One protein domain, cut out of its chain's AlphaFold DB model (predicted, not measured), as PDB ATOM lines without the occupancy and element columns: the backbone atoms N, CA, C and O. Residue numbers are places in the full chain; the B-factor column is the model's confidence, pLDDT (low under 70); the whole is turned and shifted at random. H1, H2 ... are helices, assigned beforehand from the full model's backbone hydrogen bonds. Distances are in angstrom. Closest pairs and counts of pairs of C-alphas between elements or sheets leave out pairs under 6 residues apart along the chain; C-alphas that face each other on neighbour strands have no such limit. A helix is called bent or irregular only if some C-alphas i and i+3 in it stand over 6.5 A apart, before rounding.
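What this domain is: This is residues 4 to 89 of the 90 residues of an uncharacterized protein of Candidatus Gottesmanbacteria bacterium GW2011_GWA2_47_9 (UniProt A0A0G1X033). The long helix H4 lies side by side with H2, running the opposite way, and H3 angles off beyond the end of H2 to lengthen the whole. Residues 48 to 58 fold back from H3 to H4, the short H1 makes a corner at the start of H2, and the end of H4, residues 78 to 87, sticks out with residues 88 and 89. The printed part has 86 residues with four named helices, H1, H2, H3 and H4 in chain order, and no named strand; the class is all helix. It is an extended rod, with a radius of gyration of the C-alphas of 20.3 A and spans of 70 by 23 by 21 A.

How they stand to each other: H4, residues 59 to 87, touches H2, residues 11 to 28, with the closest C-alphas, those of Phe 13 and Ala 70, 6.5 A apart. Their lines stand at a shallow tilt of 15 degrees, and they run opposite ways. H3, residues 31 to 47, is close to H2 but not clearly touching; the closest C-alphas, those of Val 26 and Asp 32, are 6.5 A apart. H2 and H3 run the same way at a steep tilt of 69 degrees, only just short of about perpendicular. H1, residues 4 to 9, is close to H2 but not clearly touching, about perpendicular at 87 degrees, with the closest C-alphas, those of Leu 7 and Phe 14, 7.4 A apart. H3 and H4 are apart, and H1 is apart from H3 and H4. Every O i to N i+4 pair is within hydrogen-bond range in H1, H2 and H4; in H3 11 of 13 are.

Where its parts are: H4 spans 42.1 A, from C-alpha 59 at (-27.177, -9.104, -50.797) to C-alpha 87 at (5.805, -35.218, -51.760). H2 spans 25.7 A, H3 23.1 A and H1 8.7 A, the last beginning with C-alpha 4 at (-2.000, -17.268, -32.942). H3 has a kink of 33 degrees near residue 41 and is irregular, but only just: C-alphas 42 and 45 are 6.9 A apart.

The domain as a whole: The two C-alphas farthest apart, those of Pro 45 and Arg 89, are 70.3 A apart. The printed part has no cut. The links H1 to H2 and H2 to H3 are tight, and H3 to H4, 11 residues, is long. Mean pLDDT of the printed part is 81.0; residues 4 to 9, 53 to 57 and 89 are under 70.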
ATOM      1  N   LYS A   4      -2.738 -18.159 -32.035       61.81
ATOM      2  CA  LYS A   4      -2.000 -17.268 -32.942       61.81
ATOM      3  C   LYS A   4      -1.512 -17.969 -34.218       61.81
ATOM      4  O   LYS A   4      -1.579 -17.370 -35.285       61.81
ATOM      5  N   ASP A   5      -1.084 -19.229 -34.136       59.00
ATOM      6  CA  ASP A   5      -0.591 -19.990 -35.293       59.00
ATOM      7  C   ASP A   5      -1.733 -20.350 -36.254       59.00
ATOM      8  O   ASP A   5      -1.562 -20.293 -37.471       59.00
ATOM      9  N   VAL A   6      -2.921 -20.646 -35.708       61.91
ATOM     10  CA  VAL A   6      -4.158 -20.873 -36.479       61.91
ATOM     11  C   VAL A   6      -4.587 -19.589 -37.192       61.91
ATOM     12  O   VAL A   6      -4.893 -19.617 -38.383       61.91
ATOM     13  N   LEU A   7      -4.546 -18.450 -36.492       61.00
ATOM     14  CA  LEU A   7      -4.922 -17.149 -37.050       61.00
ATOM     15  C   LEU A   7      -4.026 -16.740 -38.229       61.00
ATOM     16  O   LEU A   7      -4.508 -16.226 -39.235       61.00
ATOM     17  N   VAL A   8      -2.718 -16.986 -38.115       61.31
ATOM     18  CA  VAL A   8      -1.742 -16.650 -39.161       61.31
ATOM     19  C   VAL A   8      -1.867 -17.589 -40.365       61.31
ATOM     20  O   VAL A   8      -1.818 -17.113 -41.498       61.31
ATOM     21  N   HIS A   9      -2.083 -18.893 -40.149       64.38
ATOM     22  CA  HIS A   9      -2.250 -19.865 -41.240       64.38
ATOM     23  C   HIS A   9      -3.576 -19.715 -41.998       64.38
ATOM     24  O   HIS A   9      -3.626 -19.973 -43.200       64.38
ATOM     25  N   HIS A  10      -4.637 -19.265 -41.329       71.19
ATOM     26  CA  HIS A  10      -5.973 -19.114 -41.914       71.19
ATOM     27  C   HIS A  10      -6.392 -17.652 -42.077       71.19
ATOM     28  O   HIS A  10      -7.581 -17.342 -42.084       71.19
ATOM     29  N   ARG A  11      -5.425 -16.743 -42.246       76.69
ATOM     30  CA  ARG A  11      -5.665 -15.297 -42.379       76.69
ATOM     31  C   ARG A  11      -6.798 -14.965 -43.356       76.69
ATOM     32  O   ARG A  11      -7.686 -14.197 -43.009       76.69
ATOM     33  N   LEU A  12      -6.800 -15.586 -44.539       79.31
ATOM     34  CA  LEU A  12      -7.826 -15.352 -45.563       79.31
ATOM     35  C   LEU A  12      -9.221 -15.828 -45.132       79.31
ATOM     36  O   LEU A  12     -10.201 -15.130 -45.358       79.31
ATOM     37  N   PHE A  13      -9.310 -16.968 -44.448       79.06
ATOM     38  CA  PHE A  13     -10.572 -17.459 -43.891       79.06
ATOM     39  C   PHE A  13     -11.147 -16.484 -42.856       79.06
ATOM     40  O   PHE A  13     -12.337 -16.191 -42.891       79.06
ATOM     41  N   PHE A  14     -10.306 -15.921 -41.983       80.94
ATOM     42  CA  PHE A  14     -10.750 -14.895 -41.035       80.94
ATOM     43  C   PHE A  14     -11.210 -13.610 -41.731       80.94
ATOM     44  O   PHE A  14     -12.180 -13.007 -41.280       80.94
ATOM     45  N   TYR A  15     -10.576 -13.210 -42.839       84.50
ATOM     46  CA  TYR A  15     -11.074 -12.098 -43.654       84.50
ATOM     47  C   TYR A  15     -12.455 -12.397 -44.245       84.50
ATOM     48  O   TYR A  15     -13.327 -11.534 -44.186       84.50
ATOM     49  N   PHE A  16     -12.689 -13.610 -44.756       82.94
ATOM     50  CA  PHE A  16     -14.014 -14.005 -45.242       82.94
ATOM     51  C   PHE A  16     -15.056 -14.058 -44.126       82.94
ATOM     52  O   PHE A  16     -16.166 -13.576 -44.323       82.94
ATOM     53  N   LEU A  17     -14.699 -14.571 -42.947       84.12
ATOM     54  CA  LEU A  17     -15.575 -14.580 -41.776       84.12
ATOM     55  C   LEU A  17     -15.950 -13.152 -41.350       84.12
ATOM     56  O   LEU A  17     -17.120 -12.862 -41.121       84.12
ATOM     57  N   LEU A  18     -14.968 -12.250 -41.277       88.00
ATOM     58  CA  LEU A  18     -15.199 -10.844 -40.956       88.00
ATOM     59  C   LEU A  18     -16.122 -10.191 -41.992       88.00
ATOM     60  O   LEU A  18     -17.092  -9.542 -41.615       88.00
ATOM     61  N   LEU A  19     -15.849 -10.393 -43.286       87.06
ATOM     62  CA  LEU A  19     -16.690  -9.888 -44.373       87.06
ATOM     63  C   LEU A  19     -18.118 -10.421 -44.273       87.06
ATOM     64  O   LEU A  19     -19.058  -9.652 -44.427       87.06
ATOM     65  N   PHE A  20     -18.288 -11.704 -43.956       86.44
ATOM     66  CA  PHE A  20     -19.599 -12.310 -43.762       86.44
ATOM     67  C   PHE A  20     -20.375 -11.632 -42.626       86.44
ATOM     68  O   PHE A  20     -21.531 -11.268 -42.808       86.44
ATOM     69  N   VAL A  21     -19.731 -11.403 -41.477       88.62
ATOM     70  CA  VAL A  21     -20.352 -10.708 -40.336       88.62
ATOM     71  C   VAL A  21     -20.707  -9.262 -40.685       88.62
ATOM     72  O   VAL A  21     -21.774  -8.790 -40.306       88.62
ATOM     73  N   VAL A  22     -19.845  -8.560 -41.425       88.50
ATOM     74  CA  VAL A  22     -20.113  -7.185 -41.870       88.50
ATOM     75  C   VAL A  22     -21.307  -7.139 -42.820       88.50
ATOM     76  O   VAL A  22     -22.206  -6.329 -42.613       88.50
ATOM     77  N   VAL A  23     -21.353  -8.019 -43.824       86.56
ATOM     78  CA  VAL A  23     -22.492  -8.112 -44.751       86.56
ATOM     79  C   VAL A  23     -23.772  -8.467 -43.993       86.56
ATOM     80  O   VAL A  23     -24.806  -7.858 -44.247       86.56
ATOM     81  N   ALA A  24     -23.695  -9.355 -43.000       85.44
ATOM     82  CA  ALA A  24     -24.835  -9.689 -42.154       85.44
ATOM     83  C   ALA A  24     -25.327  -8.545 -41.281       85.44
ATOM     84  O   ALA A  24     -26.533  -8.381 -41.120       85.44
ATOM     85  N   ALA A  25     -24.428  -7.713 -40.764       86.88
ATOM     86  CA  ALA A  25     -24.833  -6.496 -40.080       86.88
ATOM     87  C   ALA A  25     -25.514  -5.513 -41.046       86.88
ATOM     88  O   ALA A  25     -26.549  -4.947 -40.705       86.88
ATOM     89  N   VAL A  26     -24.968  -5.328 -42.253       85.12
ATOM     90  CA  VAL A  26     -25.558  -4.447 -43.277       85.12
ATOM     91  C   VAL A  26     -26.977  -4.883 -43.636       85.12
ATOM     92  O   VAL A  26     -27.870  -4.040 -43.647       85.12
ATOM     93  N   ASP A  27     -27.175  -6.183 -43.848       84.25
ATOM     94  CA  ASP A  27     -28.465  -6.801 -44.165       84.25
ATOM     95  C   ASP A  27     -29.460  -6.687 -42.997       84.25
ATOM     96  O   ASP A  27     -30.568  -6.179 -43.156       84.25
ATOM     97  N   LEU A  28     -29.040  -7.054 -41.777       85.00
ATOM     98  CA  LEU A  28     -29.892  -7.013 -40.581       85.00
ATOM     99  C   LEU A  28     -30.409  -5.602 -40.271       85.00
ATOM    100  O   LEU A  28     -31.557  -5.432 -39.861       85.00
ATOM    101  N   PHE A  29     -29.558  -4.591 -40.445       87.38
ATOM    102  CA  PHE A  29     -29.915  -3.193 -40.211       87.38
ATOM    103  C   PHE A  29     -30.486  -2.499 -41.453       87.38
ATOM    104  O   PHE A  29     -30.837  -1.320 -41.367       87.38
ATOM    105  N   ASN A  30     -30.600  -3.207 -42.584       83.00
ATOM    106  CA  ASN A  30     -31.089  -2.674 -43.857       83.00
ATOM    107  C   ASN A  30     -30.353  -1.370 -44.251       83.00
ATOM    108  O   ASN A  30     -30.947  -0.381 -44.697       83.00
ATOM    109  N   LEU A  31     -29.042  -1.329 -43.959       82.19
ATOM    110  CA  LEU A  31     -28.201  -0.135 -44.102       82.19
ATOM    111  C   LEU A  31     -28.036   0.258 -45.566       82.19
ATOM    112  O   LEU A  31     -27.935   1.441 -45.873       82.19
ATOM    113  N   ASP A  32     -28.030  -0.719 -46.463       79.12
ATOM    114  CA  ASP A  32     -28.017  -0.526 -47.906       79.12
ATOM    115  C   ASP A  32     -29.193   0.331 -48.378       79.12
ATOM    116  O   ASP A  32     -28.988   1.318 -49.089       79.12
ATOM    117  N   ARG A  33     -30.409   0.035 -47.907       81.19
ATOM    118  CA  ARG A  33     -31.605   0.814 -48.237       81.19
ATOM    119  C   ARG A  33     -31.523   2.243 -47.705       81.19
ATOM    120  O   ARG A  33     -31.918   3.187 -48.394       81.19
ATOM    121  N   ILE A  34     -31.022   2.414 -46.481       84.25
ATOM    122  CA  ILE A  34     -30.860   3.732 -45.852       84.25
ATOM    123  C   ILE A  34     -29.835   4.563 -46.627       84.25
ATOM    124  O   ILE A  34     -30.123   5.699 -46.999       84.25
ATOM    125  N   ILE A  35     -28.661   3.992 -46.903       84.38
ATOM    126  CA  ILE A  35     -27.584   4.655 -47.644       84.38
ATOM    127  C   ILE A  35     -28.060   5.017 -49.048       84.38
ATOM    128  O   ILE A  35     -27.870   6.156 -49.470       84.38
ATOM    129  N   TYR A  36     -28.724   4.090 -49.746       84.31
ATOM    130  CA  TYR A  36     -29.306   4.356 -51.057       84.31
ATOM    131  C   TYR A  36     -30.238   5.561 -51.009       84.31
ATOM    132  O   TYR A  36     -30.081   6.483 -51.804       84.31
ATOM    133  N   LYS A  37     -31.171   5.586 -50.054       85.00
ATOM    134  CA  LYS A  37     -32.126   6.684 -49.927       85.00
ATOM    135  C   LYS A  37     -31.427   8.018 -49.677       85.00
ATOM    136  O   LYS A  37     -31.714   8.977 -50.377       85.00
ATOM    137  N   VAL A  38     -30.475   8.066 -48.745       87.81
ATOM    138  CA  VAL A  38     -29.721   9.291 -48.428       87.81
ATOM    139  C   VAL A  38     -28.949   9.805 -49.644       87.81
ATOM    140  O   VAL A  38     -29.001  10.993 -49.953       87.81
ATOM    141  N   VAL A  39     -28.242   8.919 -50.349       87.19
ATOM    142  CA  VAL A  39     -27.475   9.289 -51.546       87.19
ATOM    143  C   VAL A  39     -28.413   9.724 -52.669       87.19
ATOM    144  O   VAL A  39     -28.152  10.716 -53.343       87.19
ATOM    145  N   CYS A  40     -29.519   9.012 -52.858       86.44
ATOM    146  CA  CYS A  40     -30.468   9.312 -53.914       86.44
ATOM    147  C   CYS A  40     -31.190  10.640 -53.655       86.44
ATOM    148  O   CYS A  40     -31.237  11.470 -54.555       86.44
ATOM    149  N   ASP A  41     -31.634  10.909 -52.424       87.25
ATOM    150  CA  ASP A  41     -32.240  12.189 -52.032       87.25
ATOM    151  C   ASP A  41     -31.266  13.366 -52.243       87.25
ATOM    152  O   ASP A  41     -31.683  14.456 -52.634       87.25
ATOM    153  N   ALA A  42     -29.959  13.150 -52.053       87.31
ATOM    154  CA  ALA A  42     -28.938  14.167 -52.311       87.31
ATOM    155  C   ALA A  42     -28.709  14.434 -53.812       87.31
ATOM    156  O   ALA A  42     -28.396  15.560 -54.201       87.31
ATOM    157  N   VAL A  43     -28.853  13.414 -54.664       87.75
ATOM    158  CA  VAL A  43     -28.583  13.497 -56.112       87.75
ATOM    159  C   VAL A  43     -29.831  13.860 -56.922       87.75
ATOM    160  O   VAL A  43     -29.714  14.536 -57.944       87.75
ATOM    161  N   ALA A  44     -31.022  13.471 -56.465       87.31
ATOM    162  CA  ALA A  44     -32.313  13.755 -57.091       87.31
ATOM    163  C   ALA A  44     -32.514  15.221 -57.531       87.31
ATOM    164  O   ALA A  44     -32.946  15.427 -58.668       87.31
ATOM    165  N   PRO A  45     -32.178  16.254 -56.724       84.69
ATOM    166  CA  PRO A  45     -32.329  17.645 -57.159       84.69
ATOM    167  C   PRO A  45     -31.404  18.027 -58.323       84.69
ATOM    168  O   PRO A  45     -31.706  18.964 -59.055       84.69
ATOM    169  N   VAL A  46     -30.293  17.309 -58.512       87.81
ATOM    170  CA  VAL A  46     -29.323  17.558 -59.588       87.81
ATOM    171  C   VAL A  46     -29.659  16.748 -60.841       87.81
ATOM    172  O   VAL A  46     -29.498  17.238 -61.954       87.81
ATOM    173  N   SER A  47     -30.130  15.509 -60.678       85.75
ATOM    174  CA  SER A  47     -30.405  14.591 -61.790       85.75
ATOM    175  C   SER A  47     -31.817  14.713 -62.371       85.75
ATOM    176  O   SER A  47     -32.082  14.154 -63.436       85.75
ATOM    177  N   GLY A  48     -32.743  15.381 -61.670       81.81
ATOM    178  CA  GLY A  48     -34.147  15.508 -62.078       81.81
ATOM    179  C   GLY A  48     -34.902  14.175 -62.159       81.81
ATOM    180  O   GLY A  48     -35.991  14.118 -62.727       81.81
ATOM    181  N   SER A  49     -34.324  13.094 -61.624       79.44
ATOM    182  CA  SER A  49     -34.857  11.734 -61.714       79.44
ATOM    183  C   SER A  49     -35.415  11.298 -60.355       79.44
ATOM    184  O   SER A  49     -34.696  11.390 -59.358       79.44
ATOM    185  N   PRO A  50     -36.673  10.821 -60.277       77.81
ATOM    186  CA  PRO A  50     -37.250  10.369 -59.019       77.81
ATOM    187  C   PRO A  50     -36.575   9.083 -58.538       77.81
ATOM    188  O   PRO A  50     -36.366   8.143 -59.305       77.81
ATOM    189  N   CYS A  51     -36.271   9.037 -57.245       77.50
ATOM    190  CA  CYS A  51     -35.688   7.872 -56.596       77.50
ATOM    191  C   CYS A  51     -36.767   6.815 -56.324       77.50
ATOM    192  O   CYS A  51     -37.723   7.109 -55.596       77.50
ATOM    193  N   PRO A  52     -36.657   5.590 -56.867       76.44
ATOM    194  CA  PRO A  52     -37.560   4.513 -56.492       76.44
ATOM    195  C   PRO A  52     -37.464   4.220 -54.982       76.44
ATOM    196  O   PRO A  52     -36.381   4.261 -54.400       76.44
ATOM    197  N   PRO A  53     -38.585   3.906 -54.308       69.19
ATOM    198  CA  PRO A  53     -38.606   3.662 -52.860       69.19
ATOM    199  C   PRO A  53     -38.012   2.302 -52.453       69.19
ATOM    200  O   PRO A  53     -37.900   2.001 -51.257       69.19
ATOM    201  N   TYR A  54     -37.666   1.487 -53.449       63.84
ATOM    202  CA  TYR A  54     -37.073   0.168 -53.329       63.84
ATOM    203  C   TYR A  54     -35.769   0.143 -54.128       63.84
ATOM    204  O   TYR A  54     -35.749   0.347 -55.341       63.84
ATOM    205  N   TYR A  55     -34.677  -0.104 -53.419       66.94
ATOM    206  CA  TYR A  55     -33.403  -0.487 -53.995       66.94
ATOM    207  C   TYR A  55     -32.918  -1.653 -53.157       66.94
ATOM    208  O   TYR A  55     -32.516  -1.458 -52.014       66.94
ATOM    209  N   ASP A  56     -33.035  -2.847 -53.723       64.56
ATOM    210  CA  ASP A  56     -32.487  -4.048 -53.121       64.56
ATOM    211  C   ASP A  56     -31.118  -4.268 -53.744       64.56
ATOM    212  O   ASP A  56     -30.994  -4.623 -54.923       64.56
ATOM    213  N   ILE A  57     -30.066  -4.062 -52.953       68.12
ATOM    214  CA  ILE A  57     -28.794  -4.683 -53.297       68.12
ATOM    215  C   ILE A  57     -29.059  -6.190 -53.282       68.12
ATOM    216  O   ILE A  57     -29.674  -6.681 -52.334       68.12
ATOM    217  N   PRO A  58     -28.613  -6.962 -54.290       76.00
ATOM    218  CA  PRO A  58     -28.739  -8.410 -54.270       76.00
ATOM    219  C   PRO A  58     -27.768  -9.000 -53.230       76.00
ATOM    220  O   PRO A  58     -26.833  -9.720 -53.570       76.00
ATOM    221  N   ILE A  59     -27.983  -8.697 -51.949       76.56
ATOM    222  CA  ILE A  59     -27.177  -9.104 -50.797       76.56
ATOM    223  C   ILE A  59     -27.028 -10.624 -50.768       76.56
ATOM    224  O   ILE A  59     -25.944 -11.136 -50.501       76.56
ATOM    225  N   TRP A  60     -28.063 -11.354 -51.188       73.00
ATOM    226  CA  TRP A  60     -28.000 -12.800 -51.392       73.00
ATOM    227  C   TRP A  60     -26.855 -13.243 -52.322       73.00
ATOM    228  O   TRP A  60     -26.161 -14.217 -52.039       73.00
ATOM    229  N   HIS A  61     -26.599 -12.510 -53.410       82.88
ATOM    230  CA  HIS A  61     -25.499 -12.811 -54.332       82.88
ATOM    231  C   HIS A  61     -24.135 -12.505 -53.701       82.88
ATOM    232  O   HIS A  61     -23.160 -13.215 -53.961       82.88
ATOM    233  N   VAL A  62     -24.063 -11.489 -52.836       83.25
ATOM    234  CA  VAL A  62     -22.855 -11.163 -52.063       83.25
ATOM    235  C   VAL A  62     -22.546 -12.288 -51.071       83.25
ATOM    236  O   VAL A  62     -21.418 -12.781 -51.038       83.25
ATOM    237  N   TYR A  63     -23.553 -12.769 -50.336       81.62
ATOM    238  CA  TYR A  63     -23.417 -13.922 -49.441       81.62
ATOM    239  C   TYR A  63     -22.982 -15.185 -50.173       81.62
ATOM    240  O   TYR A  63     -22.047 -15.859 -49.738       81.62
ATOM    241  N   LEU A  64     -23.634 -15.495 -51.294       84.12
ATOM    242  CA  LEU A  64     -23.310 -16.670 -52.092       84.12
ATOM    243  C   LEU A  64     -21.859 -16.614 -52.588       84.12
ATOM    244  O   LEU A  64     -21.137 -17.603 -52.491       84.12
ATOM    245  N   SER A  65     -21.405 -15.447 -53.044       88.31
ATOM    246  CA  SER A  65     -20.023 -15.249 -53.492       88.31
ATOM    247  C   SER A  65     -19.017 -15.462 -52.356       88.31
ATOM    248  O   SER A  65     -18.023 -16.165 -52.537       88.31
ATOM    249  N   LEU A  66     -19.288 -14.916 -51.163       85.56
ATOM    250  CA  LEU A  66     -18.448 -15.127 -49.978       85.56
ATOM    251  C   LEU A  66     -18.410 -16.602 -49.555       85.56
ATOM    252  O   LEU A  66     -17.337 -17.120 -49.245       85.56
ATOM    253  N   ALA A  67     -19.552 -17.292 -49.590       82.56
ATOM    254  CA  ALA A  67     -19.639 -18.715 -49.273       82.56
ATOM    255  C   ALA A  67     -18.833 -19.573 -50.264       82.56
ATOM    256  O   ALA A  67     -18.085 -20.457 -49.847       82.56
ATOM    257  N   ILE A  68     -18.919 -19.273 -51.567       87.00
ATOM    258  CA  ILE A  68     -18.133 -19.949 -52.611       87.00
ATOM    259  C   ILE A  68     -16.633 -19.733 -52.381       87.00
ATOM    260  O   ILE A  68     -15.863 -20.692 -52.417       87.00
ATOM    261  N   LEU A  69     -16.202 -18.500 -52.100       87.00
ATOM    262  CA  LEU A  69     -14.792 -18.196 -51.837       87.00
ATOM    263  C   LEU A  69     -14.262 -18.922 -50.595       87.00
ATOM    264  O   LEU A  69     -13.155 -19.465 -50.622       87.00
ATOM    265  N   ALA A  70     -15.058 -18.984 -49.525       82.19
ATOM    266  CA  ALA A  70     -14.707 -19.729 -48.322       82.19
ATOM    267  C   ALA A  70     -14.584 -21.238 -48.601       82.19
ATOM    268  O   ALA A  70     -13.614 -21.866 -48.166       82.19
ATOM    269  N   ALA A  71     -15.514 -21.809 -49.373       82.69
ATOM    270  CA  ALA A  71     -15.478 -23.213 -49.778       82.69
ATOM    271  C   ALA A  71     -14.246 -23.531 -50.643       82.69
ATOM    272  O   ALA A  71     -13.530 -24.495 -50.370       82.69
ATOM    273  N   LEU A  72     -13.941 -22.688 -51.635       86.75
ATOM    274  CA  LEU A  72     -12.749 -22.829 -52.478       86.75
ATOM    275  C   LEU A  72     -11.462 -22.759 -51.654       86.75
ATOM    276  O   LEU A  72     -10.549 -23.558 -51.866       86.75
ATOM    277  N   TYR A  73     -11.391 -21.840 -50.688       83.94
ATOM    278  CA  TYR A  73     -10.239 -21.738 -49.798       83.94
ATOM    279  C   TYR A  73     -10.044 -23.006 -48.963       83.94
ATOM    280  O   TYR A  73      -8.915 -23.482 -48.821       83.94
ATOM    281  N   HIS A  74     -11.134 -23.569 -48.437       81.88
ATOM    282  CA  HIS A  74     -11.084 -24.806 -47.668       81.88
ATOM    283  C   HIS A  74     -10.566 -25.975 -48.516       81.88
ATOM    284  O   HIS A  74      -9.587 -26.616 -48.136       81.88
ATOM    285  N   VAL A  75     -11.137 -26.183 -49.708       85.50
ATOM    286  CA  VAL A  75     -10.705 -27.243 -50.635       85.50
ATOM    287  C   VAL A  75      -9.239 -27.064 -51.042       85.50
ATOM    288  O   VAL A  75      -8.472 -28.024 -51.048       85.50
ATOM    289  N   HIS A  76      -8.808 -25.833 -51.328       86.94
ATOM    290  CA  HIS A  76      -7.412 -25.548 -51.653       86.94
ATOM    291  C   HIS A  76      -6.456 -25.889 -50.494       86.94
ATOM    292  O   HIS A  76      -5.355 -26.397 -50.723       86.94
ATOM    293  N   GLY A  77      -6.877 -25.653 -49.247       83.38
ATOM    294  CA  GLY A  77      -6.141 -26.060 -48.049       83.38
ATOM    295  C   GLY A  77      -5.925 -27.574 -47.980       83.38
ATOM    296  O   GLY A  77      -4.787 -28.019 -47.818       83.38
ATOM    297  N   GLU A  78      -6.984 -28.354 -48.189       83.81
ATOM    298  CA  GLU A  78      -6.930 -29.823 -48.193       83.81
ATOM    299  C   GLU A  78      -6.045 -30.368 -49.323       83.81
ATOM    300  O   GLU A  78      -5.206 -31.244 -49.100       83.81
ATOM    301  N   ILE A  79      -6.139 -29.790 -50.527       86.69
ATOM    302  CA  ILE A  79      -5.266 -30.147 -51.659       86.69
ATOM    303  C   ILE A  79      -3.795 -29.911 -51.298       86.69
ATOM    304  O   ILE A  79      -2.937 -30.751 -51.579       86.69
ATOM    305  N   ARG A  80      -3.480 -28.789 -50.645       85.81
ATOM    306  CA  ARG A  80      -2.105 -28.468 -50.239       85.81
ATOM    307  C   ARG A  80      -1.562 -29.464 -49.215       85.81
ATOM    308  O   ARG A  80      -0.400 -29.860 -49.319       85.81
ATOM    309  N   VAL A  81      -2.380 -29.871 -48.243       84.75
ATOM    310  CA  VAL A  81      -2.013 -30.885 -47.243       84.75
ATOM    311  C   VAL A  81      -1.792 -32.240 -47.914       84.75
ATOM    312  O   VAL A  81      -0.742 -32.853 -47.720       84.75
ATOM    313  N   SER A  82      -2.716 -32.662 -48.779       84.62
ATOM    314  CA  SER A  82      -2.611 -33.906 -49.549       84.62
ATOM    315  C   SER A  82      -1.332 -33.957 -50.399       84.62
ATOM    316  O   SER A  82      -0.540 -34.898 -50.294       84.62
ATOM    317  N   ASN A  83      -1.036 -32.889 -51.148       88.00
ATOM    318  CA  ASN A  83       0.187 -32.781 -51.950       88.00
ATOM    319  C   ASN A  83       1.463 -32.847 -51.100       88.00
ATOM    320  O   ASN A  83       2.449 -33.459 -51.514       88.00
ATOM    321  N   LYS A  84       1.453 -32.264 -49.895       85.50
ATOM    322  CA  LYS A  84       2.589 -32.353 -48.968       85.50
ATOM    323  C   LYS A  84       2.858 -33.805 -48.561       85.50
ATOM    324  O   LYS A  84       4.011 -34.232 -48.602       85.50
ATOM    325  N   HIS A  85       1.817 -34.574 -48.238       84.62
ATOM    326  CA  HIS A  85       1.948 -35.996 -47.896       84.62
ATOM    327  C   HIS A  85       2.433 -36.859 -49.066       84.62
ATOM    328  O   HIS A  85       3.206 -37.793 -48.853       84.62
ATOM    329  N   LEU A  86       2.020 -36.545 -50.296       83.94
ATOM    330  CA  LEU A  86       2.523 -37.217 -51.498       83.94
ATOM    331  C   LEU A  86       4.003 -36.900 -51.751       83.94
ATOM    332  O   LEU A  86       4.773 -37.793 -52.095       83.94
ATOM    333  N   SER A  87       4.417 -35.646 -51.544       84.25
ATOM    334  CA  SER A  87       5.805 -35.218 -51.760       84.25
ATOM    335  C   SER A  87       6.794 -35.812 -50.756       84.25
ATOM    336  O   SER A  87       7.937 -36.049 -51.117       84.25
ATOM    337  N   SER A  88       6.363 -36.098 -49.521       80.06
ATOM    338  CA  SER A  88       7.229 -36.667 -48.478       80.06
ATOM    339  C   SER A  88       7.453 -38.178 -48.606       80.06
ATOM    340  O   SER A  88       8.180 -38.746 -47.799       80.06
ATOM    341  N   ARG A  89       6.751 -38.847 -49.531       67.62
ATOM    342  CA  ARG A  89       6.892 -40.288 -49.813       67.62
ATOM    343  C   ARG A  89       7.750 -40.577 -51.053       67.62
ATOM    344  O   ARG A  89       7.888 -41.743 -51.414       67.62
TER     345      ARG A  89